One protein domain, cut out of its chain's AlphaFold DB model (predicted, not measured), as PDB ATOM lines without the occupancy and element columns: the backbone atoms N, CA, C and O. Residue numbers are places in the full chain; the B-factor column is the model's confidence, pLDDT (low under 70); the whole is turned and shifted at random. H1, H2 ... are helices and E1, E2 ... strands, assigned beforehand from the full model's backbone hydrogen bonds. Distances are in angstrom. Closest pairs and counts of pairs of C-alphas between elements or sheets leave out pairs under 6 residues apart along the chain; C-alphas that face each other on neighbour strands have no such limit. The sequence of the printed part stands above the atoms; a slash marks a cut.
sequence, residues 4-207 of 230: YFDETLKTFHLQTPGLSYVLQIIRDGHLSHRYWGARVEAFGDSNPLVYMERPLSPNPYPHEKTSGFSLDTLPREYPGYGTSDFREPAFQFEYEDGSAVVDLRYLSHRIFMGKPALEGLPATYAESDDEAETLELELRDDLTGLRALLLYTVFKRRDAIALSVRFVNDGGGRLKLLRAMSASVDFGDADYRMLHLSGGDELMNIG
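What this domain is: This is residues 4 to 207 of the 230 residues of the protein "Glyco_hydro_36N domain-containing protein" of Paenibacillus durus (UniProt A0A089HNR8). With little regular structure, this is a sandwich, E1 to E4 facing E6 to E9, with the small pair E5 and E10 by E9 and a tail, residues 189 to 207, sticking out. The 204 printed residues, under half in named elements, hold ten strands, then one helix: mostly strand, sheets antiparallel. It is compact, radius of gyration of the C-alphas 18.5 A, spanning 49 by 46 by 46 A.

Where its parts are: Find C-alpha 4 at (76.022, 121.430, 313.838), beginning E1, residues 4 to 6; then come E2, 11 to 15, E3, 19 to 26, E4, 30 to 38, E5, 91 to 95, E6, 105 to 113, E7, 132 to 140, E8, 146 to 155, 29.3 A from first to last C-alpha, E9, 161 to 169, E10, 175 to 180, and H1, 202 to 205, which ends with C-alpha 205 at (42.822, 88.691, 319.669).

How they stand to each other: E1 E2 E3 E4 and the twisted E6 E7 E8 E9 are meanders, each strand the antiparallel neighbour of the one before; look at N 22 and O 35, 2.8 A, and N 150 and O 137, 2.9 A. The parts of these two sheets that face each other are 10.7 A centre to centre, and the best planes of those parts are 9 degrees apart. E5 and E10 are antiparallel: N 94 and O 176, 2.9 A. H1, on neither four-stranded sheet, is too short for an O i to N i+4 pair.

The domain as a whole: The printed part has no cut; links E4 to E5, E6 to E7 and E10 to H1 are long. Residues 65 to 66 and 200 to 207 are under pLDDT 70.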
ATOM      1  N   TYR A   4      74.930 120.992 314.698       97.56
ATOM      2  CA  TYR A   4      76.022 121.430 313.838       97.56
ATOM      3  C   TYR A   4      75.717 121.060 312.391       97.56
ATOM      4  O   TYR A   4      75.237 119.959 312.125       97.56
ATOM      5  N   PHE A   5      76.008 121.965 311.460       97.75
ATOM      6  CA  PHE A   5      75.952 121.688 310.029       97.75
ATOM      7  C   PHE A   5      77.355 121.778 309.435       97.75
ATOM      8  O   PHE A   5      77.998 122.825 309.505       97.75
ATOM      9  N   ASP A   6      77.826 120.678 308.859       96.56
ATOM     10  CA  ASP A   6      79.056 120.641 308.077       96.56
ATOM     11  C   ASP A   6      78.717 120.928 306.610       96.56
ATOM     12  O   ASP A   6      78.072 120.119 305.939       96.56
ATOM     13  N   GLU A   7      79.151 122.080 306.096       95.06
ATOM     14  CA  GLU A   7      78.877 122.476 304.713       95.06
ATOM     15  C   GLU A   7      79.625 121.647 303.666       95.06
ATOM     16  O   GLU A   7      79.168 121.581 302.520       95.06
ATOM     17  N   THR A   8      80.760 121.048 304.031       94.25
ATOM     18  CA  THR A   8      81.608 120.261 303.127       94.25
ATOM     19  C   THR A   8      81.049 118.854 302.985       94.25
ATOM     20  O   THR A   8      80.847 118.380 301.870       94.25
ATOM     21  N   LEU A   9      80.723 118.212 304.108       93.94
ATOM     22  CA  LEU A   9      80.088 116.895 304.128       93.94
ATOM     23  C   LEU A   9      78.570 116.960 303.934       93.94
ATOM     24  O   LEU A   9      77.937 115.916 303.807       93.94
ATOM     25  N   LYS A  10      77.965 118.155 303.945       96.81
ATOM     26  CA  LYS A  10      76.507 118.370 303.904       96.81
ATOM     27  C   LYS A  10      75.759 117.562 304.966       96.81
ATOM     28  O   LYS A  10      74.708 116.978 304.702       96.81
ATOM     29  N   THR A  11      76.326 117.514 306.165       97.38
ATOM     30  CA  THR A  11      75.856 116.666 307.263       97.38
ATOM     31  C   THR A  11      75.341 117.519 308.411       97.38
ATOM     32  O   THR A  11      75.994 118.478 308.812       97.38
ATOM     33  N   PHE A  12      74.188 117.153 308.961       98.31
ATOM     34  CA  PHE A  12      73.677 117.698 310.211       98.31
ATOM     35  C   PHE A  12      73.984 116.720 311.335       98.31
ATOM     36  O   PHE A  12      73.604 115.551 311.267       98.31
ATOM     37  N   HIS A  13      74.660 117.203 312.370       97.94
ATOM     38  CA  HIS A  13      75.032 116.431 313.546       97.94
ATOM     39  C   HIS A  13      74.356 117.034 314.776       97.94
ATOM     40  O   HIS A  13      74.697 118.125 315.227       97.94
ATOM     41  N   LEU A  14      73.366 116.315 315.293       98.31
ATOM     42  CA  LEU A  14      72.609 116.654 316.489       98.31
ATOM     43  C   LEU A  14      73.201 115.882 317.673       98.31
ATOM     44  O   LEU A  14      73.377 114.667 317.597       98.31
ATOM     45  N   GLN A  15      73.502 116.579 318.764       97.62
ATOM     46  CA  GLN A  15      74.197 116.052 319.934       97.62
ATOM     47  C   GLN A  15      73.487 116.422 321.238       97.62
ATOM     48  O   GLN A  15      73.215 117.591 321.530       97.62
ATOM     49  N   THR A  16      73.287 115.412 322.076       96.25
ATOM     50  CA  THR A  16      72.989 115.557 323.508       96.25
ATOM     51  C   THR A  16      74.236 115.142 324.313       96.25
ATOM     52  O   THR A  16      75.281 114.864 323.715       96.25
ATOM     53  N   PRO A  17      74.205 115.096 325.661       95.19
ATOM     54  CA  PRO A  17      75.329 114.579 326.439       95.19
ATOM     55  C   PRO A  17      75.738 113.142 326.078       95.19
ATOM     56  O   PRO A  17      76.939 112.873 326.033       95.19
ATOM     57  N   GLY A  18      74.773 112.258 325.792       96.88
ATOM     58  CA  GLY A  18      74.976 110.831 325.526       96.88
ATOM     59  C   GLY A  18      74.541 110.330 324.142       96.88
ATOM     60  O   GLY A  18      74.823 109.177 323.820       96.88
ATOM     61  N   LEU A  19      73.921 111.167 323.303       96.88
ATOM     62  CA  LEU A  19      73.388 110.791 321.988       96.88
ATOM     63  C   LEU A  19      74.019 111.604 320.849       96.88
ATOM     64  O   LEU A  19      74.228 112.811 320.980       96.88
ATOM     65  N   SER A  20      74.230 110.950 319.707       97.38
ATOM     66  CA  SER A  20      74.404 111.590 318.401       97.38
ATOM     67  C   SER A  20      73.312 111.118 317.438       97.38
ATOM     68  O   SER A  20      73.019 109.924 317.362       97.38
ATOM     69  N   TYR A  21      72.760 112.052 316.668       97.75
ATOM     70  CA  TYR A  21      71.885 111.792 315.528       97.75
ATOM     71  C   TYR A  21      72.445 112.525 314.312       97.75
ATOM     72  O   TYR A  21      72.757 113.715 314.392       97.75
ATOM     73  N   VAL A  22      72.626 111.815 313.205       97.56
ATOM     74  CA  VAL A  22      73.313 112.323 312.023       97.56
ATOM     75  C   VAL A  22      72.490 112.019 310.786       97.56
ATOM     76  O   VAL A  22      72.139 110.868 310.531       97.56
ATOM     77  N   LEU A  23      72.248 113.054 309.994       97.31
ATOM     78  CA  LEU A  23      71.614 112.958 308.686       97.31
ATOM     79  C   LEU A  23      72.417 113.772 307.674       97.31
ATOM     80  O   LEU A  23      73.056 114.765 308.023       97.31
ATOM     81  N   GLN A  24      72.406 113.350 306.417       97.50
ATOM     82  CA  GLN A  24      73.218 113.954 305.366       97.50
ATOM     83  C   GLN A  24      72.391 114.230 304.120       97.50
ATOM     84  O   GLN A  24      71.545 113.426 303.726       97.50
ATOM     85  N   ILE A  25      72.676 115.360 303.477       97.88
ATOM     86  CA  ILE A  25      72.155 115.680 302.153       97.88
ATOM     87  C   ILE A  25      73.045 114.988 301.119       97.88
ATOM     88  O   ILE A  25      74.242 115.258 301.024       97.88
ATOM     89  N   ILE A  26      72.449 114.098 300.337       94.56
ATOM     90  CA  ILE A  26      73.117 113.291 299.322       94.56
ATOM     91  C   ILE A  26      72.656 113.734 297.935       94.56
ATOM     92  O   ILE A  26      71.462 113.940 297.704       94.56
ATOM     93  N   ARG A  27      73.612 113.816 297.002       91.50
ATOM     94  CA  ARG A  27      73.376 114.157 295.589       91.50
ATOM     95  C   ARG A  27      72.565 115.461 295.457       91.50
ATOM     96  O   ARG A  27      72.917 116.474 296.049       91.50
ATOM     97  N   ASP A  28      71.490 115.428 294.686       88.38
ATOM     98  CA  ASP A  28      70.528 116.493 294.394       88.38
ATOM     99  C   ASP A  28      69.454 116.630 295.493       88.38
ATOM    100  O   ASP A  28      68.269 116.807 295.223       88.38
ATOM    101  N   GLY A  29      69.860 116.535 296.760       95.56
ATOM    102  CA  GLY A  29      69.000 116.917 297.880       95.56
ATOM    103  C   GLY A  29      68.235 115.780 298.556       95.56
ATOM    104  O   GLY A  29      67.309 116.054 299.315       95.56
ATOM    105  N   HIS A  30      68.585 114.515 298.332       95.75
ATOM    106  CA  HIS A  30      68.004 113.426 299.118       95.75
ATOM    107  C   HIS A  30      68.533 113.446 300.556       95.75
ATOM    108  O   HIS A  30      69.740 113.549 300.765       95.75
ATOM    109  N   LEU A  31      67.654 113.292 301.548       97.25
ATOM    110  CA  LEU A  31      68.075 113.136 302.941       97.25
ATOM    111  C   LEU A  31      68.317 111.668 303.283       97.25
ATOM    112  O   LEU A  31      67.412 110.833 303.173       97.25
ATOM    113  N   SER A  32      69.534 111.378 303.731       96.62
ATOM    114  CA  SER A  32      69.935 110.060 304.197       96.62
ATOM    115  C   SER A  32      70.171 110.051 305.701       96.62
ATOM    116  O   SER A  32      70.880 110.913 306.224       96.62
ATOM    117  N   HIS A  33      69.609 109.048 306.371       96.62
ATOM    118  CA  HIS A  33      69.910 108.756 307.763       96.62
ATOM    119  C   HIS A  33      71.320 108.159 307.856       96.62
ATOM    120  O   HIS A  33      71.625 107.187 307.167       96.62
ATOM    121  N   ARG A  34      72.209 108.731 308.671       95.94
ATOM    122  CA  ARG A  34      73.609 108.272 308.757       95.94
ATOM    123  C   ARG A  34      73.940 107.589 310.072       95.94
ATOM    124  O   ARG A  34      74.738 106.652 310.069       95.94
ATOM    125  N   TYR A  35      73.387 108.067 311.182       95.75
ATOM    126  CA  TYR A  35      73.686 107.516 312.497       95.75
ATOM    127  C   TYR A  35      72.642 107.923 313.530       95.75
ATOM    128  O   TYR A  35      72.292 109.097 313.627       95.75
ATOM    129  N   TRP A  36      72.257 106.983 314.388       95.81
ATOM    130  CA  TRP A  36      71.583 107.275 315.643       95.81
ATOM    131  C   TRP A  36      72.100 106.332 316.726       95.81
ATOM    132  O   TRP A  36      71.985 105.114 316.613       95.81
ATOM    133  N   GLY A  37      72.700 106.894 317.772       94.88
ATOM    134  CA  GLY A  37      73.261 106.095 318.853       94.88
ATOM    135  C   GLY A  37      74.093 106.908 319.832       94.88
ATOM    136  O   GLY A  37      73.869 108.107 320.012       94.88
ATOM    137  N   ALA A  38      75.049 106.237 320.473       96.00
ATOM    138  CA  ALA A  38      75.965 106.837 321.435       96.00
ATOM    139  C   ALA A  38      76.653 108.093 320.880       96.00
ATOM    140  O   ALA A  38      76.997 108.184 319.701       96.00
ATOM    141  N   ARG A  39      76.878 109.079 321.749       96.25
ATOM    142  CA  ARG A  39      77.540 110.316 321.343       96.25
ATOM    143  C   ARG A  39      78.917 110.034 320.739       96.25
ATOM    144  O   ARG A  39      79.770 109.392 321.344       96.25
ATOM    145  N   VAL A  40      79.133 110.631 319.576       94.75
ATOM    146  CA  VAL A  40      80.437 110.771 318.917       94.75
ATOM    147  C   VAL A  40      80.821 112.243 318.909       94.75
ATOM    148  O   VAL A  40      79.949 113.090 318.710       94.75
ATOM    149  N   GLU A  41      82.097 112.555 319.147       91.94
ATOM    150  CA  GLU A  41      82.578 113.944 319.226       91.94
ATOM    151  C   GLU A  41      82.416 114.677 317.893       91.94
ATOM    152  O   GLU A  41      81.862 115.773 317.861       91.94
ATOM    153  N   ALA A  42      82.830 114.030 316.804       90.81
ATOM    154  CA  ALA A  42      82.686 114.511 315.439       90.81
ATOM    155  C   ALA A  42      82.293 113.351 314.519       90.81
ATOM    156  O   ALA A  42      82.751 112.219 314.697       90.81
ATOM    157  N   PHE A  43      81.457 113.638 313.525       89.81
ATOM    158  CA  PHE A  43      81.119 112.687 312.475       89.81
ATOM    159  C   PHE A  43      82.003 112.930 311.248       89.81
ATOM    160  O   PHE A  43      81.829 113.912 310.534       89.81
ATOM    161  N   GLY A  44      82.966 112.036 311.014       87.12
ATOM    162  CA  GLY A  44      83.915 112.114 309.895       87.12
ATOM    163  C   GLY A  44      83.618 111.150 308.744       87.12
ATOM    164  O   GLY A  44      84.554 110.725 308.078       87.12
ATOM    165  N   ASP A  45      82.357 110.737 308.568       84.62
ATOM    166  CA  ASP A  45      81.932 109.753 307.555       84.62
ATOM    167  C   ASP A  45      82.675 108.398 307.633       84.62
ATOM    168  O   ASP A  45      82.933 107.737 306.631       84.62
ATOM    169  N   SER A  46      83.016 107.953 308.848       81.25
ATOM    170  CA  SER A  46      83.768 106.706 309.086       81.25
ATOM    171  C   SER A  46      83.017 105.422 308.704       81.25
ATOM    172  O   SER A  46      83.627 104.356 308.640       81.25
ATOM    173  N   ASN A  47      81.713 105.517 308.438       82.88
ATOM    174  CA  ASN A  47      80.879 104.446 307.898       82.88
ATOM    175  C   ASN A  47      80.190 104.936 306.613       82.88
ATOM    176  O   ASN A  47      79.013 105.302 306.681       82.88
ATOM    177  N   PRO A  48      80.914 105.032 305.482       88.31
ATOM    178  CA  PRO A  48      80.410 105.647 304.257       88.31
ATOM    179  C   PRO A  48      79.221 104.875 303.677       88.31
ATOM    180  O   PRO A  48      79.100 103.659 303.845       88.31
ATOM    181  N   LEU A  49      78.350 105.577 302.948       90.31
ATOM    182  CA  LEU A  49      77.262 104.931 302.214       90.31
ATOM    183  C   LEU A  49      77.826 103.959 301.175       90.31
ATOM    184  O   LEU A  49      78.678 104.316 300.361       90.31
ATOM    185  N   VAL A  50      77.309 102.732 301.187       86.75
ATOM    186  CA  VAL A  50      77.694 101.701 300.226       86.75
ATOM    187  C   VAL A  50      76.773 101.783 299.016       86.75
ATOM    188  O   VAL A  50      75.591 101.456 299.100       86.75
ATOM    189  N   TYR A  51      77.335 102.183 297.879       89.25
ATOM    190  CA  TYR A  51      76.655 102.134 296.590       89.25
ATOM    191  C   TYR A  51      77.013 100.833 295.887       89.25
ATOM    192  O   TYR A  51      78.169 100.584 295.549       89.25
ATOM    193  N   MET A  52      76.015  99.980 295.703       86.12
ATOM    194  CA  MET A  52      76.181  98.665 295.107       86.12
ATOM    195  C   MET A  52      74.970  98.372 294.241       86.12
ATOM    196  O   MET A  52      73.834  98.531 294.681       86.12
ATOM    197  N   GLU A  53      75.214  97.916 293.016       85.25
ATOM    198  CA  GLU A  53      74.135  97.432 292.166       85.25
ATOM    199  C   GLU A  53      73.467  96.226 292.825       85.25
ATOM    200  O   GLU A  53      74.103  95.201 293.084       85.25
ATOM    201  N   ARG A  54      72.169  96.355 293.099       86.19
ATOM    202  CA  ARG A  54      71.343  95.258 293.590       86.19
ATOM    203  C   ARG A  54      70.284  94.927 292.546       86.19
ATOM    204  O   ARG A  54      69.620  95.841 292.052       86.19
ATOM    205  N   PRO A  55      70.111  93.642 292.182       86.56
ATOM    206  CA  PRO A  55      69.024  93.242 291.302       86.56
ATOM    207  C   PRO A  55      67.689  93.763 291.837       86.56
ATOM    208  O   PRO A  55      67.400  93.592 293.016       86.56
ATOM    209  N   LEU A  56      66.883  94.362 290.957       87.81
ATOM    210  CA  LEU A  56      65.553  94.912 291.259       87.81
ATOM    211  C   LEU A  56      65.513  96.167 292.150       87.81
ATOM    212  O   LEU A  56      64.418  96.661 292.393       87.81
ATOM    213  N   SER A  57      66.657  96.740 292.535       90.81
ATOM    214  CA  SER A  57      66.719  98.068 293.157       90.81
ATOM    215  C   SER A  57      67.041  99.111 292.074       90.81
ATOM    216  O   SER A  57      68.198  99.246 291.659       90.81
ATOM    217  N   PRO A  58      66.031  99.808 291.524       89.44
ATOM    218  CA  PRO A  58      66.204 100.723 290.403       89.44
ATOM    219  C   PRO A  58      67.030 101.947 290.794       89.44
ATOM    220  O   PRO A  58      66.997 102.420 291.931       89.44
ATOM    221  N   ASN A  59      67.726 102.501 289.809       89.56
ATOM    222  CA  ASN A  59      68.384 103.787 289.942       89.56
ATOM    223  C   ASN A  59      67.442 104.899 289.448       89.56
ATOM    224  O   ASN A  59      67.047 104.851 288.276       89.56
ATOM    225  N   PRO A  60      67.095 105.901 290.280       86.75
ATOM    226  CA  PRO A  60      66.243 107.014 289.864       86.75
ATOM    227  C   PRO A  60      66.903 107.937 288.826       86.75
ATOM    228  O   PRO A  60      66.205 108.756 288.239       86.75
ATOM    229  N   TYR A  61      68.211 107.809 288.562       86.31
ATOM    230  CA  TYR A  61      68.935 108.559 287.531       86.31
ATOM    231  C   TYR A  61      69.157 107.695 286.278       86.31
ATOM    232  O   TYR A  61      70.088 106.882 286.230       86.31
ATOM    233  N   PRO A  62      68.372 107.891 285.199       76.88
ATOM    234  CA  PRO A  62      68.452 107.058 283.997       76.88
ATOM    235  C   PRO A  62      69.809 107.128 283.285       76.88
ATOM    236  O   PRO A  62      70.166 106.205 282.548       76.88
ATOM    237  N   HIS A  63      70.548 108.222 283.493       81.94
ATOM    238  CA  HIS A  63      71.841 108.501 282.868       81.94
ATOM    239  C   HIS A  63      73.039 107.916 283.638       81.94
ATOM    240  O   HIS A  63      74.132 107.865 283.084       81.94
ATOM    241  N   GLU A  64      72.849 107.416 284.868       79.25
ATOM    242  CA  GLU A  64      73.929 106.927 285.747       79.25
ATOM    243  C   GLU A  64      73.702 105.486 286.226       79.25
ATOM    244  O   GLU A  64      73.900 105.155 287.400       79.25
ATOM    245  N   LYS A  65      73.279 104.603 285.316       66.25
ATOM    246  CA  LYS A  65      72.841 103.239 285.664       66.25
ATOM    247  C   LYS A  65      73.874 102.429 286.454       66.25
ATOM    248  O   LYS A  65      73.470 101.629 287.284       66.25
ATOM    249  N   THR A  66      75.168 102.686 286.252       63.62
ATOM    250  CA  THR A  66      76.266 101.959 286.910       63.62
ATOM    251  C   THR A  66      76.728 102.558 288.238       63.62
ATOM    252  O   THR A  66      77.768 102.172 288.764       63.62
ATOM    253  N   SER A  67      76.015 103.549 288.784       77.31
ATOM    254  CA  SER A  67      76.441 104.214 290.024       77.31
ATOM    255  C   SER A  67      76.134 103.421 291.299       77.31
ATOM    256  O   SER A  67      76.525 103.861 292.377       77.31
ATOM    257  N   GLY A  68      75.418 102.291 291.208       86.50
ATOM    258  CA  GLY A  68      75.003 101.498 292.374       86.50
ATOM    259  C   GLY A  68      74.081 102.245 293.349       86.50
ATOM    260  O   GLY A  68      73.895 101.804 294.480       86.50
ATOM    261  N   PHE A  69      73.537 103.394 292.943       92.31
ATOM    262  CA  PHE A  69      72.636 104.201 293.754       92.31
ATOM    263  C   PHE A  69      71.186 103.791 293.533       92.31
ATOM    264  O   PHE A  69      70.724 103.702 292.397       92.31
ATOM    265  N   SER A  70      70.463 103.600 294.629       93.38
ATOM    266  CA  SER A  70      69.036 103.315 294.623       93.38
ATOM    267  C   SER A  70      68.395 103.871 295.886       93.38
ATOM    268  O   SER A  70      68.992 103.804 296.964       93.38
ATOM    269  N   LEU A  71      67.180 104.413 295.765       93.44
ATOM    270  CA  LEU A  71      66.426 104.884 296.932       93.44
ATOM    271  C   LEU A  71      65.894 103.728 297.772       93.44
ATOM    272  O   LEU A  71      65.727 103.902 298.969       93.44
ATOM    273  N   ASP A  72      65.726 102.560 297.157       93.44
ATOM    274  CA  ASP A  72      65.326 101.303 297.792       93.44
ATOM    275  C   ASP A  72      66.360 100.788 298.811       93.44
ATOM    276  O   ASP A  72      66.019 100.128 299.787       93.44
ATOM    277  N   THR A  73      67.643 101.111 298.609       92.50
ATOM    278  CA  THR A  73      68.748 100.637 299.464       92.50
ATOM    279  C   THR A  73      69.398 101.735 300.294       92.50
ATOM    280  O   THR A  73      70.153 101.442 301.218       92.50
ATOM    281  N   LEU A  74      69.177 102.999 299.930       94.00
ATOM    282  CA  LEU A  74      69.684 104.144 300.675       94.00
ATOM    283  C   LEU A  74      68.972 104.207 302.037       94.00
ATOM    284  O   LEU A  74      67.744 104.154 302.051       94.00
ATOM    285  N   PRO A  75      69.679 104.385 303.165       95.19
ATOM    286  CA  PRO A  75      69.039 104.707 304.436       95.19
ATOM    287  C   PRO A  75      68.387 106.089 304.343       95.19
ATOM    288  O   PRO A  75      69.090 107.093 304.199       95.19
ATOM    289  N   ARG A  76      67.058 106.161 304.348       95.56
ATOM    290  CA  ARG A  76      66.269 107.377 304.115       95.56
ATOM    291  C   ARG A  76      65.875 108.008 305.441       95.56
ATOM    292  O   ARG A  76      65.434 107.326 306.355       95.56
ATOM    293  N   GLU A  77      65.961 109.331 305.507       97.31
ATOM    294  CA  GLU A  77      65.503 110.069 306.690       97.31
ATOM    295  C   GLU A  77      63.970 110.221 306.710       97.31
ATOM    296  O   GLU A  77      63.327 110.112 307.749       97.31
ATOM    297  N   TYR A  78      63.357 110.462 305.546       97.62
ATOM    298  CA  TYR A  78      61.907 110.638 305.433       97.62
ATOM    299  C   TYR A  78      61.405 110.222 304.036       97.62
ATOM    300  O   TYR A  78      61.255 111.066 303.147       97.62
ATOM    301  N   PRO A  79      61.233 108.910 303.785       95.94
ATOM    302  CA  PRO A  79      60.883 108.383 302.466       95.94
ATOM    303  C   PRO A  79      59.428 108.679 302.072       95.94
ATOM    304  O   PRO A  79      58.509 108.572 302.885       95.94
ATOM    305  N   GLY A  80      59.221 109.019 300.798       95.19
ATOM    306  CA  GLY A  80      57.908 109.238 300.186       95.19
ATOM    307  C   GLY A  80      57.560 108.154 299.171       95.19
ATOM    308  O   GLY A  80      58.447 107.528 298.589       95.19
ATOM    309  N   TYR A  81      56.265 107.948 298.939       93.38
ATOM    310  CA  TYR A  81      55.780 106.974 297.960       93.38
ATOM    311  C   TYR A  81      56.154 107.340 296.511       93.38
ATOM    312  O   TYR A  81      56.151 108.508 296.120       93.38
ATOM    313  N   GLY A  82      56.407 106.319 295.685       86.50
ATOM    314  CA  GLY A  82      56.489 106.464 294.227       86.50
ATOM    315  C   GLY A  82      57.846 106.908 293.675       86.50
ATOM    316  O   GLY A  82      57.953 107.150 292.477       86.50
ATOM    317  N   THR A  83      58.892 106.974 294.504       86.31
ATOM    318  CA  THR A  83      60.240 107.433 294.111       86.31
ATOM    319  C   THR A  83      61.236 106.292 293.892       86.31
ATOM    320  O   THR A  83      62.439 106.483 294.024       86.31
ATOM    321  N   SER A  84      60.762 105.098 293.518       90.06
ATOM    322  CA  SER A  84      61.585 103.892 293.291       90.06
ATOM    323  C   SER A  84      62.177 103.235 294.555       90.06
ATOM    324  O   SER A  84      62.959 102.297 294.457       90.06
ATOM    325  N   ASP A  85      61.749 103.700 295.731       93.19
ATOM    326  CA  ASP A  85      61.841 102.994 297.011       93.19
ATOM    327  C   ASP A  85      60.561 102.168 297.212       93.19
ATOM    328  O   ASP A  85      59.457 102.716 297.120       93.19
ATOM    329  N   PHE A  86      60.692 100.855 297.430       92.88
ATOM    330  CA  PHE A  86      59.549  99.942 297.563       92.88
ATOM    331  C   PHE A  86      59.164  99.649 299.017       92.88
ATOM    332  O   PHE A  86      58.236  98.874 299.263       92.88
ATOM    333  N   ARG A  87      59.863 100.248 299.984       94.00
ATOM    334  CA  ARG A  87      59.552 100.116 301.412       94.00
ATOM    335  C   ARG A  87      58.319 100.942 301.786       94.00
ATOM    336  O   ARG A  87      57.830 101.770 301.020       94.00
ATOM    337  N   GLU A  88      57.803 100.713 302.993       94.69
ATOM    338  CA  GLU A  88      56.689 101.493 303.541       94.69
ATOM    339  C   GLU A  88      57.072 102.983 303.636       94.69
ATOM    340  O   GLU A  88      58.040 103.321 304.320       94.69
ATOM    341  N   PRO A  89      56.321 103.898 303.000       96.75
ATOM    342  CA  PRO A  89      56.678 105.308 303.007       96.75
ATOM    343  C   PRO A  89      56.338 105.964 304.352       96.75
ATOM    344  O   PRO A  89      55.363 105.608 305.024       96.75
ATOM    345  N   ALA A  90      57.092 106.998 304.722       97.56
ATOM    346  CA  ALA A  90      56.757 107.863 305.850       97.56
ATOM    347  C   ALA A  90      55.570 108.776 305.512       97.56
ATOM    348  O   ALA A  90      54.758 109.103 306.379       97.56
ATOM    349  N   PHE A  91      55.430 109.152 304.239       97.75
ATOM    350  CA  PHE A  91      54.330 109.984 303.776       97.75
ATOM    351  C   PHE A  91      53.844 109.615 302.375       97.75
ATOM    352  O   PHE A  91      54.587 109.095 301.543       97.75
ATOM    353  N   GLN A  92      52.573 109.909 302.114       97.56
ATOM    354  CA  GLN A  92      51.945 109.659 300.823       97.56
ATOM    355  C   GLN A  92      50.819 110.662 300.581       97.56
ATOM    356  O   GLN A  92      50.001 110.921 301.470       97.56
ATOM    357  N   PHE A  93      50.765 111.177 299.356       96.44
ATOM    358  CA  PHE A  93      49.713 112.061 298.870       96.44
ATOM    359  C   PHE A  93      49.087 111.495 297.598       96.44
ATOM    360  O   PHE A  93      49.680 110.654 296.931       96.44
ATOM    361  N   GLU A  94      47.895 111.978 297.278       96.12
ATOM    362  CA  GLU A  94      47.199 111.755 296.014       96.12
ATOM    363  C   GLU A  94      46.808 113.126 295.440       96.12
ATOM    364  O   GLU A  94      46.204 113.952 296.138       96.12
ATOM    365  N   TYR A  95      47.213 113.374 294.195       93.69
ATOM    366  CA  TYR A  95      46.904 114.577 293.421       93.69
ATOM    367  C   TYR A  95      45.549 114.437 292.711       93.69
ATOM    368  O   TYR A  95      44.961 113.357 292.650       93.69
ATOM    369  N   GLU A  96      45.035 115.536 292.152       92.44
ATOM    370  CA  GLU A  96      43.730 115.555 291.466       92.44
ATOM    371  C   GLU A  96      43.652 114.618 290.252       92.44
ATOM    372  O   GLU A  96      42.578 114.105 289.944       92.44
ATOM    373  N   ASP A  97      44.778 114.373 289.581       92.06
ATOM    374  CA  ASP A  97      44.881 113.447 288.449       92.06
ATOM    375  C   ASP A  97      45.000 111.970 288.875       92.06
ATOM    376  O   ASP A  97      45.096 111.083 288.025       92.06
ATOM    377  N   GLY A  98      44.976 111.696 290.184       93.12
ATOM    378  CA  GLY A  98      45.126 110.365 290.771       93.12
ATOM    379  C   GLY A  98      46.574 109.886 290.880       93.12
ATOM    380  O   GLY A  98      46.810 108.777 291.363       93.12
ATOM    381  N   SER A  99      47.556 110.687 290.456       93.56
ATOM    382  CA  SER A  99      48.965 110.383 290.699       93.56
ATOM    383  C   SER A  99      49.302 110.522 292.189       93.56
ATOM    384  O   SER A  99      48.631 111.226 292.944       93.56
ATOM    385  N   ALA A 100      50.347 109.819 292.629       94.12
ATOM    386  CA  ALA A 100      50.759 109.773 294.036       94.12
ATOM    387  C   ALA A 100      52.278 109.919 294.227       94.12
ATOM    388  O   ALA A 100      52.803 109.654 295.309       94.12
ATOM    389  N   VAL A 101      53.000 110.281 293.163       93.38
ATOM    390  CA  VAL A 101      54.459 110.409 293.191       93.38
ATOM    391  C   VAL A 101      54.816 111.756 293.799       93.38
ATOM    392  O   VAL A 101      54.380 112.784 293.293       93.38
ATOM    393  N   VAL A 102      55.624 111.740 294.857       93.25
ATOM    394  CA  VAL A 102      56.150 112.958 295.481       93.25
ATOM    395  C   VAL A 102      57.653 112.825 295.651       93.25
ATOM    396  O   VAL A 102      58.115 111.921 296.348       93.25
ATOM    397  N   ASP A 103      58.414 113.752 295.070       94.06
ATOM    398  CA  ASP A 103      59.875 113.766 295.159       94.06
ATOM    399  C   ASP A 103      60.376 114.979 295.955       94.06
ATOM    400  O   ASP A 103      60.741 116.015 295.406       94.06
ATOM    401  N   LEU A 104      60.361 114.854 297.285       96.00
ATOM    402  CA  LEU A 104      60.840 115.900 298.187       96.00
ATOM    403  C   LEU A 104      62.372 115.965 298.207       96.00
ATOM    404  O   LEU A 104      63.042 115.012 298.621       96.00
ATOM    405  N   ARG A 105      62.918 117.127 297.842       97.31
ATOM    406  CA  ARG A 105      64.352 117.441 297.860       97.31
ATOM    407  C   ARG A 105      64.671 118.519 298.876       97.31
ATOM    408  O   ARG A 105      63.869 119.417 299.107       97.31
ATOM    409  N   TYR A 106      65.851 118.435 299.477       98.50
ATOM    410  CA  TYR A 106      66.376 119.466 300.358       98.50
ATOM    411  C   TYR A 106      66.408 120.819 299.644       98.50
ATOM    412  O   TYR A 106      67.039 120.960 298.597       98.50
ATOM    413  N   LEU A 107      65.755 121.808 300.252       98.38
ATOM    414  CA  LEU A 107      65.734 123.191 299.794       98.38
ATOM    415  C   LEU A 107      66.565 124.082 300.720       98.38
ATOM    416  O   LEU A 107      67.444 124.810 300.264       98.38
ATOM    417  N   SER A 108      66.284 124.044 302.023       98.50
ATOM    418  CA  SER A 108      66.918 124.932 302.998       98.50
ATOM    419  C   SER A 108      66.913 124.333 304.407       98.50
ATOM    420  O   SER A 108      66.304 123.291 304.660       98.50
ATOM    421  N   HIS A 109      67.603 124.986 305.339       98.81
ATOM    422  CA  HIS A 109      67.458 124.695 306.759       98.81
ATOM    423  C   HIS A 109      67.586 125.954 307.607       98.81
ATOM    424  O   HIS A 109      68.167 126.959 307.191       98.81
ATOM    425  N   ARG A 110      67.106 125.858 308.846       98.56
ATOM    426  CA  ARG A 110      67.403 126.810 309.918       98.56
ATOM    427  C   ARG A 110      67.667 126.076 311.224       98.56
ATOM    428  O   ARG A 110      67.014 125.082 311.525       98.56
ATOM    429  N   ILE A 111      68.603 126.604 312.004       98.56
ATOM    430  CA  ILE A 111      68.897 126.154 313.365       98.56
ATOM    431  C   ILE A 111      68.571 127.317 314.293       98.56
ATOM    432  O   ILE A 111      69.041 128.434 314.073       98.56
ATOM    433  N   PHE A 112      67.732 127.079 315.293       98.12
ATOM    434  CA  PHE A 112      67.295 128.117 316.220       98.12
ATOM    435  C   PHE A 112      67.071 127.566 317.627       98.12
ATOM    436  O   PHE A 112      66.891 126.368 317.832       98.12
ATOM    437  N   MET A 113      67.108 128.460 318.608       97.81
ATOM    438  CA  MET A 113      66.944 128.128 320.019       97.81
ATOM    439  C   MET A 113      65.485 127.801 320.352       97.81
ATOM    440  O   MET A 113      64.564 128.322 319.724       97.81
ATOM    441  N   GLY A 114      65.281 126.958 321.360       96.94
ATOM    442  CA  GLY A 114      63.964 126.586 321.854       96.94
ATOM    443  C   GLY A 114      63.267 125.505 321.030       96.94
ATOM    444  O   GLY A 114      63.860 124.817 320.190       96.94
ATOM    445  N   LYS A 115      61.978 125.329 321.329       97.25
ATOM    446  CA  LYS A 115      61.088 124.361 320.686       97.25
ATOM    447  C   LYS A 115      59.808 125.063 320.230       97.25
ATOM    448  O   LYS A 115      59.083 125.563 321.088       97.25
ATOM    449  N   PRO A 116      59.475 125.069 318.929       96.38
ATOM    450  CA  PRO A 116      58.211 125.640 318.484       96.38
ATOM    451  C   PRO A 116      57.031 124.788 318.971       96.38
ATOM    452  O   PRO A 116      57.103 123.553 318.987       96.38
ATOM    453  N   ALA A 117      55.940 125.457 319.348       95.44
ATOM    454  CA  ALA A 117      54.674 124.804 319.660       95.44
ATOM    455  C   ALA A 117      54.043 124.195 318.397       95.44
ATOM    456  O   ALA A 117      54.226 124.704 317.289       95.44
ATOM    457  N   LEU A 118      53.274 123.119 318.573       95.25
ATOM    458  CA  LEU A 118      52.473 122.518 317.508       95.25
ATOM    459  C   LEU A 118      51.024 122.983 317.669       95.25
ATOM    460  O   LEU A 118      50.346 122.605 318.622       95.25
ATOM    461  N   GLU A 119      50.562 123.842 316.764       93.50
ATOM    462  CA  GLU A 119      49.216 124.412 316.838       93.50
ATOM    463  C   GLU A 119      48.144 123.313 316.823       93.50
ATOM    464  O   GLU A 119      48.146 122.431 315.964       93.50
ATOM    465  N   GLY A 120      47.235 123.351 317.801       96.06
ATOM    466  CA  GLY A 120      46.138 122.388 317.918       96.06
ATOM    467  C   GLY A 120      46.536 120.987 318.397       96.06
ATOM    468  O   GLY A 120      45.665 120.122 318.466       96.06
ATOM    469  N   LEU A 121      47.805 120.748 318.751       96.19
ATOM    470  CA  LEU A 121      48.302 119.437 319.178       96.19
ATOM    471  C   LEU A 121      48.997 119.501 320.546       96.19
ATOM    472  O   LEU A 121      49.702 120.468 320.841       96.19
ATOM    473  N   PRO A 122      48.870 118.457 321.386       96.69
ATOM    474  CA  PRO A 122      49.753 118.308 322.532       96.69
ATOM    475  C   PRO A 122      51.189 118.086 322.039       96.69
ATOM    476  O   PRO A 122      51.435 117.293 321.130       96.69
ATOM    477  N   ALA A 123      52.149 118.770 322.655       95.75
ATOM    478  CA  ALA A 123      53.560 118.647 322.317       95.75
ATOM    479  C   ALA A 123      54.429 118.755 323.571       95.75
ATOM    480  O   ALA A 123      54.053 119.389 324.558       95.75
ATOM    481  N   THR A 124      55.623 118.165 323.517       95.62
ATOM    482  CA  THR A 124      56.682 118.507 324.470       95.62
ATOM    483  C   THR A 124      57.073 119.976 324.297       95.62
ATOM    484  O   THR A 124      56.927 120.545 323.214       95.62
ATOM    485  N   TYR A 125      57.580 120.595 325.356       93.94
ATOM    486  CA  TYR A 125      57.955 122.007 325.371       93.94
ATOM    487  C   TYR A 125      59.303 122.199 326.068       93.94
ATOM    488  O   TYR A 125      59.807 121.301 326.744       93.94
ATOM    489  N   ALA A 126      59.888 123.374 325.866       93.75
ATOM    490  CA  ALA A 126      61.014 123.876 326.637       93.75
ATOM    491  C   ALA A 126      60.495 125.015 327.526       93.75
ATOM    492  O   ALA A 126      59.706 125.832 327.050       93.75
ATOM    493  N   GLU A 127      60.881 125.055 328.802       93.31
ATOM    494  CA  GLU A 127      60.468 126.144 329.708       93.31
ATOM    495  C   GLU A 127      61.150 127.471 329.348       93.31
ATOM    496  O   GLU A 127      60.591 128.546 329.567       93.31
ATOM    497  N   SER A 128      62.329 127.389 328.734       94.88
ATOM    498  CA  SER A 128      63.067 128.510 328.168       94.88
ATOM    499  C   SER A 128      63.793 128.099 326.886       94.88
ATOM    500  O   SER A 128      64.129 126.927 326.682       94.88
ATOM    501  N   ASP A 129      64.065 129.071 326.012       93.88
ATOM    502  CA  ASP A 129      64.703 128.823 324.711       93.88
ATOM    503  C   ASP A 129      66.100 128.200 324.837       93.88
ATOM    504  O   ASP A 129      66.562 127.514 323.927       93.88
ATOM    505  N   ASP A 130      66.794 128.389 325.961       94.06
ATOM    506  CA  ASP A 130      68.114 127.808 326.186       94.06
ATOM    507  C   ASP A 130      68.096 126.299 326.452       94.06
ATOM    508  O   ASP A 130      69.125 125.655 326.227       94.06
ATOM    509  N   GLU A 131      66.960 125.709 326.828       96.19
ATOM    510  CA  GLU A 131      66.865 124.274 327.130       96.19
ATOM    511  C   GLU A 131      66.894 123.373 325.899       96.19
ATOM    512  O   GLU A 131      67.217 122.182 326.007       96.19
ATOM    513  N   ALA A 132      66.557 123.923 324.736       97.56
ATOM    514  CA  ALA A 132      66.451 123.178 323.498       97.56
ATOM    515  C   ALA A 132      67.057 123.942 322.320       97.56
ATOM    516  O   ALA A 132      67.295 125.146 322.371       97.56
ATOM    517  N   GLU A 133      67.351 123.213 321.259       98.44
ATOM    518  CA  GLU A 133      67.728 123.766 319.964       98.44
ATOM    519  C   GLU A 133      67.000 122.952 318.901       98.44
ATOM    520  O   GLU A 133      66.897 121.730 319.021       98.44
ATOM    521  N   THR A 134      66.445 123.616 317.895       98.69
ATOM    522  CA  THR A 134      65.656 122.985 316.843       98.69
ATOM    523  C   THR A 134      66.318 123.196 315.491       98.69
ATOM    524  O   THR A 134      66.609 124.325 315.098       98.69
ATOM    525  N   LEU A 135      66.515 122.095 314.771       98.81
ATOM    526  CA  LEU A 135      66.776 122.079 313.340       98.81
ATOM    527  C   LEU A 135      65.438 121.966 312.620       98.81
ATOM    528  O   LEU A 135      64.682 121.033 312.871       98.81
ATOM    529  N   GLU A 136      65.161 122.883 311.706       98.81
ATOM    530  CA  GLU A 136      64.096 122.726 310.722       98.81
ATOM    531  C   GLU A 136      64.730 122.553 309.346       98.81
ATOM    532  O   GLU A 136      65.443 123.440 308.877       98.81
ATOM    533  N   LEU A 137      64.473 121.406 308.724       98.81
ATOM    534  CA  LEU A 137      64.827 121.125 307.339       98.81
ATOM    535  C   LEU A 137      63.609 121.387 306.466       98.81
ATOM    536  O   LEU A 137      62.538 120.834 306.715       98.81
ATOM    537  N   GLU A 138      63.782 122.194 305.433       98.69
ATOM    538  CA  GLU A 138      62.765 122.436 304.425       98.69
ATOM    539  C   GLU A 138      63.049 121.576 303.200       98.69
ATOM    540  O   GLU A 138      64.101 121.692 302.567       98.69
ATOM    541  N   LEU A 139      62.087 120.719 302.872       98.50
ATOM    542  CA  LEU A 139      62.070 119.925 301.656       98.50
ATOM    543  C   LEU A 139      60.977 120.428 300.722       98.50
ATOM    544  O   LEU A 139      59.914 120.854 301.181       98.50
ATOM    545  N   ARG A 140      61.213 120.322 299.418       97.88
ATOM    546  CA  ARG A 140      60.278 120.747 298.384       97.88
ATOM    547  C   ARG A 140      60.228 119.745 297.242       97.88
ATOM    548  O   ARG A 140      61.256 119.225 296.826       97.88
ATOM    549  N   ASP A 141      59.025 119.518 296.740       95.62
ATOM    550  CA  ASP A 141      58.793 118.970 295.411       95.62
ATOM    551  C   ASP A 141      58.603 120.146 294.443       95.62
ATOM    552  O   ASP A 141      57.646 120.921 294.546       95.62
ATOM    553  N   ASP A 142      59.554 120.315 293.527       94.06
ATOM    554  CA  ASP A 142      59.565 121.432 292.585       94.06
ATOM    555  C   ASP A 142      58.450 121.345 291.540       94.06
ATOM    556  O   ASP A 142      57.998 122.385 291.055       94.06
ATOM    557  N   LEU A 143      57.972 120.138 291.217       91.88
ATOM    558  CA  LEU A 143      56.904 119.951 290.236       91.88
ATOM    559  C   LEU A 143      55.561 120.426 290.792       91.88
ATOM    560  O   LEU A 143      54.766 121.035 290.077       91.88
ATOM    561  N   THR A 144      55.307 120.132 292.066       92.88
ATOM    562  CA  THR A 144      53.970 120.282 292.652       92.88
ATOM    563  C   THR A 144      53.863 121.440 293.636       92.88
ATOM    564  O   THR A 144      52.760 121.890 293.940       92.88
ATOM    565  N   GLY A 145      54.995 121.961 294.115       94.81
ATOM    566  CA  GLY A 145      55.042 123.016 295.126       94.81
ATOM    567  C   GLY A 145      54.743 122.524 296.543       94.81
ATOM    568  O   GLY A 145      54.697 123.333 297.469       94.81
ATOM    569  N   LEU A 146      54.556 121.218 296.743       96.81
ATOM    570  CA  LEU A 146      54.429 120.640 298.073       96.81
ATOM    571  C   LEU A 146      55.746 120.815 298.836       96.81
ATOM    572  O   LEU A 146      56.821 120.462 298.347       96.81
ATOM    573  N   ARG A 147      55.654 121.320 300.065       98.00
ATOM    574  CA  ARG A 147      56.774 121.384 301.001       98.00
ATOM    575  C   ARG A 147      56.541 120.512 302.220       98.00
ATOM    576  O   ARG A 147      55.413 120.376 302.697       98.00
ATOM    577  N   ALA A 148      57.630 119.989 302.767       98.19
ATOM    578  CA  ALA A 148      57.660 119.374 304.084       98.19
ATOM    579  C   ALA A 148      58.724 120.050 304.941       98.19
ATOM    580  O   ALA A 148      59.870 120.200 304.524       98.19
ATOM    581  N   LEU A 149      58.347 120.437 306.151       98.62
ATOM    582  CA  LEU A 149      59.258 120.940 307.164       98.62
ATOM    583  C   LEU A 149      59.463 119.840 308.194       98.62
ATOM    584  O   LEU A 149      58.510 119.464 308.877       98.62
ATOM    585  N   LEU A 150      60.680 119.318 308.285       98.69
ATOM    586  CA  LEU A 150      61.062 118.295 309.254       98.69
ATOM    587  C   LEU A 150      61.750 119.004 310.416       98.69
ATOM    588  O   LEU A 150      62.783 119.647 310.230       98.69
ATOM    589  N   LEU A 151      61.164 118.910 311.605       98.69
ATOM    590  CA  LEU A 151      61.665 119.560 312.807       98.69
ATOM    591  C   LEU A 151      62.304 118.523 313.724       98.69
ATOM    592  O   LEU A 151      61.646 117.558 314.109       98.69
ATOM    593  N   TYR A 152      63.541 118.787 314.131       98.62
ATOM    594  CA  TYR A 152      64.302 118.000 315.091       98.62
ATOM    595  C   TYR A 152      64.674 118.901 316.258       98.62
ATOM    596  O   TYR A 152      65.549 119.759 316.137       98.62
ATOM    597  N   THR A 153      64.010 118.725 317.395       98.50
ATOM    598  CA  THR A 153      64.328 119.473 318.611       98.50
ATOM    599  C   THR A 153      65.196 118.634 319.534       98.50
ATOM    600  O   THR A 153      64.733 117.627 320.065       98.50
ATOM    601  N   VAL A 154      66.425 119.081 319.775       98.38
ATOM    602  CA  VAL A 154      67.366 118.478 320.723       98.38
ATOM    603  C   VAL A 154      67.187 119.117 322.097       98.38
ATOM    604  O   VAL A 154      67.309 120.334 322.236       98.38
ATOM    605  N   PHE A 155      66.931 118.312 323.129       97.38
ATOM    606  CA  PHE A 155      66.855 118.793 324.512       97.38
ATOM    607  C   PHE A 155      68.240 118.741 325.162       97.38
ATOM    608  O   PHE A 155      68.751 117.671 325.459       97.38
ATOM    609  N   LYS A 156      68.868 119.882 325.453       92.50
ATOM    610  CA  LYS A 156      70.309 119.936 325.793       92.50
ATOM    611  C   LYS A 156      70.709 119.157 327.046       92.50
ATOM    612  O   LYS A 156      71.856 118.742 327.179       92.50
ATOM    613  N   ARG A 157      69.776 118.993 327.985       92.62
ATOM    614  CA  ARG A 157      69.995 118.321 329.280       92.62
ATOM    615  C   ARG A 157      69.414 116.906 329.334       92.62
ATOM    616  O   ARG A 157      69.366 116.319 330.409       92.62
ATOM    617  N   ARG A 158      68.908 116.382 328.213       92.75
ATOM    618  CA  ARG A 158      68.259 115.067 328.130       92.75
ATOM    619  C   ARG A 158      68.753 114.351 326.879       92.75
ATOM    620  O   ARG A 158      68.904 114.979 325.841       92.75
ATOM    621  N   ASP A 159      68.944 113.041 326.938       95.25
ATOM    622  CA  ASP A 159      69.268 112.245 325.746       95.25
ATOM    623  C   ASP A 159      68.001 111.969 324.925       95.25
ATOM    624  O   ASP A 159      67.557 110.835 324.769       95.25
ATOM    625  N   ALA A 160      67.368 113.051 324.464       96.06
ATOM    626  CA  ALA A 160      66.091 113.037 323.774       96.06
ATOM    627  C   ALA A 160      66.082 114.034 322.610       96.06
ATOM    628  O   ALA A 160      66.509 115.187 322.744       96.06
ATOM    629  N   ILE A 161      65.518 113.587 321.489       97.81
ATOM    630  CA  ILE A 161      65.228 114.401 320.312       97.81
ATOM    631  C   ILE A 161      63.743 114.223 319.996       97.81
ATOM    632  O   ILE A 161      63.260 113.096 319.912       97.81
ATOM    633  N   ALA A 162      63.006 115.323 319.854       97.81
ATOM    634  CA  ALA A 162      61.622 115.292 319.388       97.81
ATOM    635  C   ALA A 162      61.571 115.566 317.885       97.81
ATOM    636  O   ALA A 162      62.125 116.568 317.433       97.81
ATOM    637  N   LEU A 163      60.878 114.700 317.146       97.94
ATOM    638  CA  LEU A 163      60.691 114.810 315.704       97.94
ATOM    639  C   LEU A 163      59.231 115.146 315.387       97.94
ATOM    640  O   LEU A 163      58.309 114.629 316.022       97.94
ATOM    641  N   SER A 164      59.018 116.023 314.411       98.25
ATOM    642  CA  SER A 164      57.691 116.302 313.856       98.25
ATOM    643  C   SER A 164      57.806 116.787 312.421       98.25
ATOM    644  O   SER A 164      58.826 117.365 312.048       98.25
ATOM    645  N   VAL A 165      56.742 116.617 311.639       98.31
ATOM    646  CA  VAL A 165      56.700 117.060 310.244       98.31
ATOM    647  C   VAL A 165      55.486 117.945 310.006       98.31
ATOM    648  O   VAL A 165      54.378 117.618 310.430       98.31
ATOM    649  N   ARG A 166      55.693 119.062 309.306       97.94
ATOM    650  CA  ARG A 166      54.625 119.940 308.821       97.94
ATOM    651  C   ARG A 166      54.642 119.976 307.301       97.94
ATOM    652  O   ARG A 166      55.617 120.430 306.711       97.94
ATOM    653  N   PHE A 167      53.547 119.563 306.680       97.94
ATOM    654  CA  PHE A 167      53.355 119.717 305.241       97.94
ATOM    655  C   PHE A 167      52.691 121.054 304.920       97.94
ATOM    656  O   PHE A 167      51.790 121.491 305.637       97.94
ATOM    657  N   VAL A 168      53.134 121.691 303.840       97.38
ATOM    658  CA  VAL A 168      52.581 122.949 303.334       97.38
ATOM    659  C   VAL A 168      52.311 122.782 301.845       97.38
ATOM    660  O   VAL A 168      53.220 122.476 301.077       97.38
ATOM    661  N   ASN A 169      51.054 122.953 301.440       96.31
ATOM    662  CA  ASN A 169      50.680 122.957 300.031       96.31
ATOM    663  C   ASN A 169      50.777 124.385 299.484       96.31
ATOM    664  O   ASN A 169      49.834 125.155 299.649       96.31
ATOM    665  N   ASP A 170      51.895 124.722 298.841       94.94
ATOM    666  CA  ASP A 170      52.030 125.982 298.093       94.94
ATOM    667  C   ASP A 170      51.689 125.820 296.601       94.94
ATOM    668  O   ASP A 170      51.846 126.754 295.812       94.94
ATOM    669  N   GLY A 171      51.240 124.630 296.199       89.31
ATOM    670  CA  GLY A 171      50.739 124.361 294.861       89.31
ATOM    671  C   GLY A 171      49.345 124.950 294.629       89.31
ATOM    672  O   GLY A 171      48.617 125.304 295.557       89.31
ATOM    673  N   GLY A 172      48.945 125.031 293.358       86.19
ATOM    674  CA  GLY A 172      47.608 125.506 292.975       86.19
ATOM    675  C   GLY A 172      46.503 124.445 293.060       86.19
ATOM    676  O   GLY A 172      45.325 124.794 293.041       86.19
ATOM    677  N   GLY A 173      46.872 123.163 293.123       88.31
ATOM    678  CA  GLY A 173      45.941 122.032 293.103       88.31
ATOM    679  C   GLY A 173      45.597 121.504 294.495       88.31
ATOM    680  O   GLY A 173      46.307 121.742 295.476       88.31
ATOM    681  N   ARG A 174      44.501 120.746 294.587       91.94
ATOM    682  CA  ARG A 174      44.150 120.033 295.818       91.94
ATOM    683  C   ARG A 174      45.064 118.827 296.015       91.94
ATOM    684  O   ARG A 174      45.372 118.106 295.073       91.94
ATOM    685  N   LEU A 175      45.423 118.584 297.273       93.88
ATOM    686  CA  LEU A 175      46.185 117.415 297.702       93.88
ATOM    687  C   LEU A 175      45.392 116.642 298.741       93.88
ATOM    688  O   LEU A 175      44.850 117.225 299.683       93.88
ATOM    689  N   LYS A 176      45.355 115.324 298.590       96.75
ATOM    690  CA  LYS A 176      44.803 114.420 299.592       96.75
ATOM    691  C   LYS A 176      45.950 113.732 300.316       96.75
ATOM    692  O   LYS A 176      46.725 113.005 299.707       96.75
ATOM    693  N   LEU A 177      46.051 113.962 301.621       96.94
ATOM    694  CA  LEU A 177      47.023 113.287 302.474       96.94
ATOM    695  C   LEU A 177      46.532 111.868 302.787       96.94
ATOM    696  O   LEU A 177      45.491 111.705 303.419       96.94
ATOM    697  N   LEU A 178      47.277 110.855 302.346       97.69
ATOM    698  CA  LEU A 178      46.970 109.443 302.597       97.69
ATOM    699  C   LEU A 178      47.735 108.893 303.808       97.69
ATOM    700  O   LEU A 178      47.228 108.027 304.517       97.69
ATOM    701  N   ARG A 179      48.946 109.407 304.061       97.50
ATOM    702  CA  ARG A 179      49.813 108.983 305.168       97.50
ATOM    703  C   ARG A 179      50.748 110.111 305.591       97.50
ATOM    704  O   ARG A 179      51.353 110.741 304.728       97.50
ATOM    705  N   ALA A 180      50.905 110.316 306.898       97.31
ATOM    706  CA  ALA A 180      51.883 111.231 307.491       97.31
ATOM    707  C   ALA A 180      52.408 110.672 308.819       97.31
ATOM    708  O   ALA A 180      51.776 110.836 309.862       97.31
ATOM    709  N   MET A 181      53.559 110.006 308.784       97.94
ATOM    710  CA  MET A 181      54.282 109.631 309.997       97.94
ATOM    711  C   MET A 181      55.031 110.828 310.581       97.94
ATOM    712  O   MET A 181      55.487 111.703 309.857       97.94
ATOM    713  N   SER A 182      55.217 110.857 311.900       97.19
ATOM    714  CA  SER A 182      56.035 111.900 312.540       97.19
ATOM    715  C   SER A 182      57.543 111.682 312.366       97.19
ATOM    716  O   SER A 182      58.304 112.631 312.532       97.19
ATOM    717  N   ALA A 183      57.965 110.450 312.066       95.62
ATOM    718  CA  ALA A 183      59.359 110.057 311.886       95.62
ATOM    719  C   ALA A 183      59.465 108.769 311.051       95.62
ATOM    720  O   ALA A 183      58.516 107.988 310.985       95.62
ATOM    721  N   SER A 184      60.641 108.549 310.471       95.81
ATOM    722  CA  SER A 184      61.088 107.293 309.868       95.81
ATOM    723  C   SER A 184      62.547 107.099 310.249       95.81
ATOM    724  O   SER A 184      63.279 108.080 310.345       95.81
ATOM    725  N   VAL A 185      62.964 105.861 310.498       94.25
ATOM    726  CA  VAL A 185      64.344 105.560 310.884       94.25
ATOM    727  C   VAL A 185      64.775 104.270 310.212       94.25
ATOM    728  O   VAL A 185      64.146 103.231 310.407       94.25
ATOM    729  N   ASP A 186      65.877 104.350 309.473       93.88
ATOM    730  CA  ASP A 186      66.515 103.209 308.831       93.88
ATOM    731  C   ASP A 186      67.759 102.789 309.622       93.88
ATOM    732  O   ASP A 186      68.689 103.578 309.805       93.88
ATOM    733  N   PHE A 187      67.799 101.530 310.062       91.38
ATOM    734  CA  PHE A 187      68.966 100.929 310.710       91.38
ATOM    735  C   PHE A 187      69.789 100.104 309.711       91.38
ATOM    736  O   PHE A 187      69.261  99.573 308.736       91.38
ATOM    737  N   GLY A 188      71.102 100.000 309.949       85.88
ATOM    738  CA  GLY A 188      72.031  99.292 309.054       85.88
ATOM    739  C   GLY A 188      71.933  97.762 309.099       85.88
ATOM    740  O   GLY A 188      72.432  97.088 308.200       85.88
ATOM    741  N   ASP A 189      71.283  97.219 310.123       88.12
ATOM    742  CA  ASP A 189      71.012  95.797 310.307       88.12
ATOM    743  C   ASP A 189      69.635  95.605 310.967       88.12
ATOM    744  O   ASP A 189      68.893  96.565 311.189       88.12
ATOM    745  N   ALA A 190      69.280  94.352 311.239       89.31
ATOM    746  CA  ALA A 190      68.009  93.978 311.846       89.31
ATOM    747  C   ALA A 190      68.187  93.128 313.116       89.31
ATOM    748  O   ALA A 190      67.235  92.458 313.524       89.31
ATOM    749  N   ASP A 191      69.371  93.133 313.745       93.56
ATOM    750  CA  ASP A 191      69.634  92.360 314.971       93.56
ATOM    751  C   ASP A 191      69.100  93.093 316.211       93.56
ATOM    752  O   ASP A 191      69.808  93.452 317.152       93.56
ATOM    753  N   TYR A 192      67.796  93.360 316.178       88.19
ATOM    754  CA  TYR A 192      67.068  94.067 317.216       88.19
ATOM    755  C   TYR A 192      65.922  93.210 317.727       88.19
ATOM    756  O   TYR A 192      65.211  92.530 316.984       88.19
ATOM    757  N   ARG A 193      65.660  93.331 319.027       88.06
ATOM    758  CA  ARG A 193      64.421  92.846 319.623       88.06
ATOM    759  C   ARG A 193      63.432  93.997 319.721       88.06
ATOM    760  O   ARG A 193      63.630  94.918 320.510       88.06
ATOM    761  N   MET A 194      62.326  93.904 318.988       86.56
ATOM    762  CA  MET A 194      61.209  94.824 319.175       86.56
ATOM    763  C   MET A 194      60.536  94.539 320.522       86.56
ATOM    764  O   MET A 194      60.004  93.453 320.760       86.56
ATOM    765  N   LEU A 195      60.574  95.526 321.414       83.12
ATOM    766  CA  LEU A 195      59.774  95.540 322.630       83.12
ATOM    767  C   LEU A 195      58.520  96.363 322.357       83.12
ATOM    768  O   LEU A 195      58.603  97.534 321.999       83.12
ATOM    769  N   HIS A 196      57.364  95.739 322.528       79.06
ATOM    770  CA  HIS A 196      56.069  96.365 322.322       79.06
ATOM    771  C   HIS A 196      55.176  96.079 323.531       79.06
ATOM    772  O   HIS A 196      55.203  94.981 324.090       79.06
ATOM    773  N   LEU A 197      54.421  97.088 323.960       74.81
ATOM    774  CA  LEU A 197      53.515  96.999 325.100       74.81
ATOM    775  C   LEU A 197      52.098  96.743 324.588       74.81
ATOM    776  O   LEU A 197      51.345  97.682 324.359       74.81
ATOM    777  N   SER A 198      51.746  95.470 324.414       73.50
ATOM    778  CA  SER A 198      50.360  95.067 324.151       73.50
ATOM    779  C   SER A 198      49.561  95.032 325.455       73.50
ATOM    780  O   SER A 198      50.072  94.585 326.485       73.50
ATOM    781  N   GLY A 199      48.302  95.467 325.416       70.69
ATOM    782  CA  GLY A 199      47.422  95.487 326.587       70.69
ATOM    783  C   GLY A 199      46.014  94.961 326.305       70.69
ATOM    784  O   GLY A 199      45.681  94.595 325.184       70.69
ATOM    785  N   GLY A 200      45.181  94.932 327.351       69.31
ATOM    786  CA  GLY A 200      43.724  94.758 327.266       69.31
ATOM    787  C   GLY A 200      43.221  93.613 326.372       69.31
ATOM    788  O   GLY A 200      43.796  92.523 326.336       69.31
ATOM    789  N   ASP A 201      42.131  93.891 325.652       64.44
ATOM    790  CA  ASP A 201      41.463  92.960 324.730       64.44
ATOM    791  C   ASP A 201      42.316  92.612 323.495       64.44
ATOM    792  O   ASP A 201      42.062  91.611 322.824       64.44
ATOM    793  N   GLU A 202      43.372  93.380 323.198       62.19
ATOM    794  CA  GLU A 202      44.293  93.095 322.088       62.19
ATOM    795  C   GLU A 202      45.037  91.774 322.309       62.19
ATOM    796  O   GLU A 202      45.231  90.999 321.370       62.19
ATOM    797  N   LEU A 203      45.368  91.460 323.568       63.31
ATOM    798  CA  LEU A 203      45.957  90.174 323.948       63.31
ATOM    799  C   LEU A 203      44.989  88.997 323.723       63.31
ATOM    800  O   LEU A 203      45.435  87.882 323.444       63.31
ATOM    801  N   MET A 204      43.670  89.230 323.788       58.62
ATOM    802  CA  MET A 204      42.671  88.194 323.491       58.62
ATOM    803  C   MET A 204      42.591  87.879 321.992       58.62
ATOM    804  O   MET A 204      42.371  86.724 321.624       58.62
ATOM    805  N   ASN A 205      42.841  88.866 321.127       59.88
ATOM    806  CA  ASN A 205      42.822  88.691 319.669       59.88
ATOM    807  C   ASN A 205      44.025  87.899 319.134       59.88
ATOM    808  O   ASN A 205      43.944  87.324 318.050       59.88
ATOM    809  N   ILE A 206      45.118  87.816 319.900       63.88
ATOM    810  CA  ILE A 206      46.300  87.004 319.559       63.88
ATOM    811  C   ILE A 206      46.284  85.608 320.208       63.88
ATOM    812  O   ILE A 206      47.285  84.895 320.179       63.88
ATOM    813  N   GLY A 207      45.149  85.196 320.786       60.91
ATOM    814  CA  GLY A 207      44.941  83.840 321.307       60.91
ATOM    815  C   GLY A 207      45.633  83.544 322.641       60.91
ATOM    816  O   GLY A 207      45.695  82.383 323.052       60.91
TER     817      GLY A 207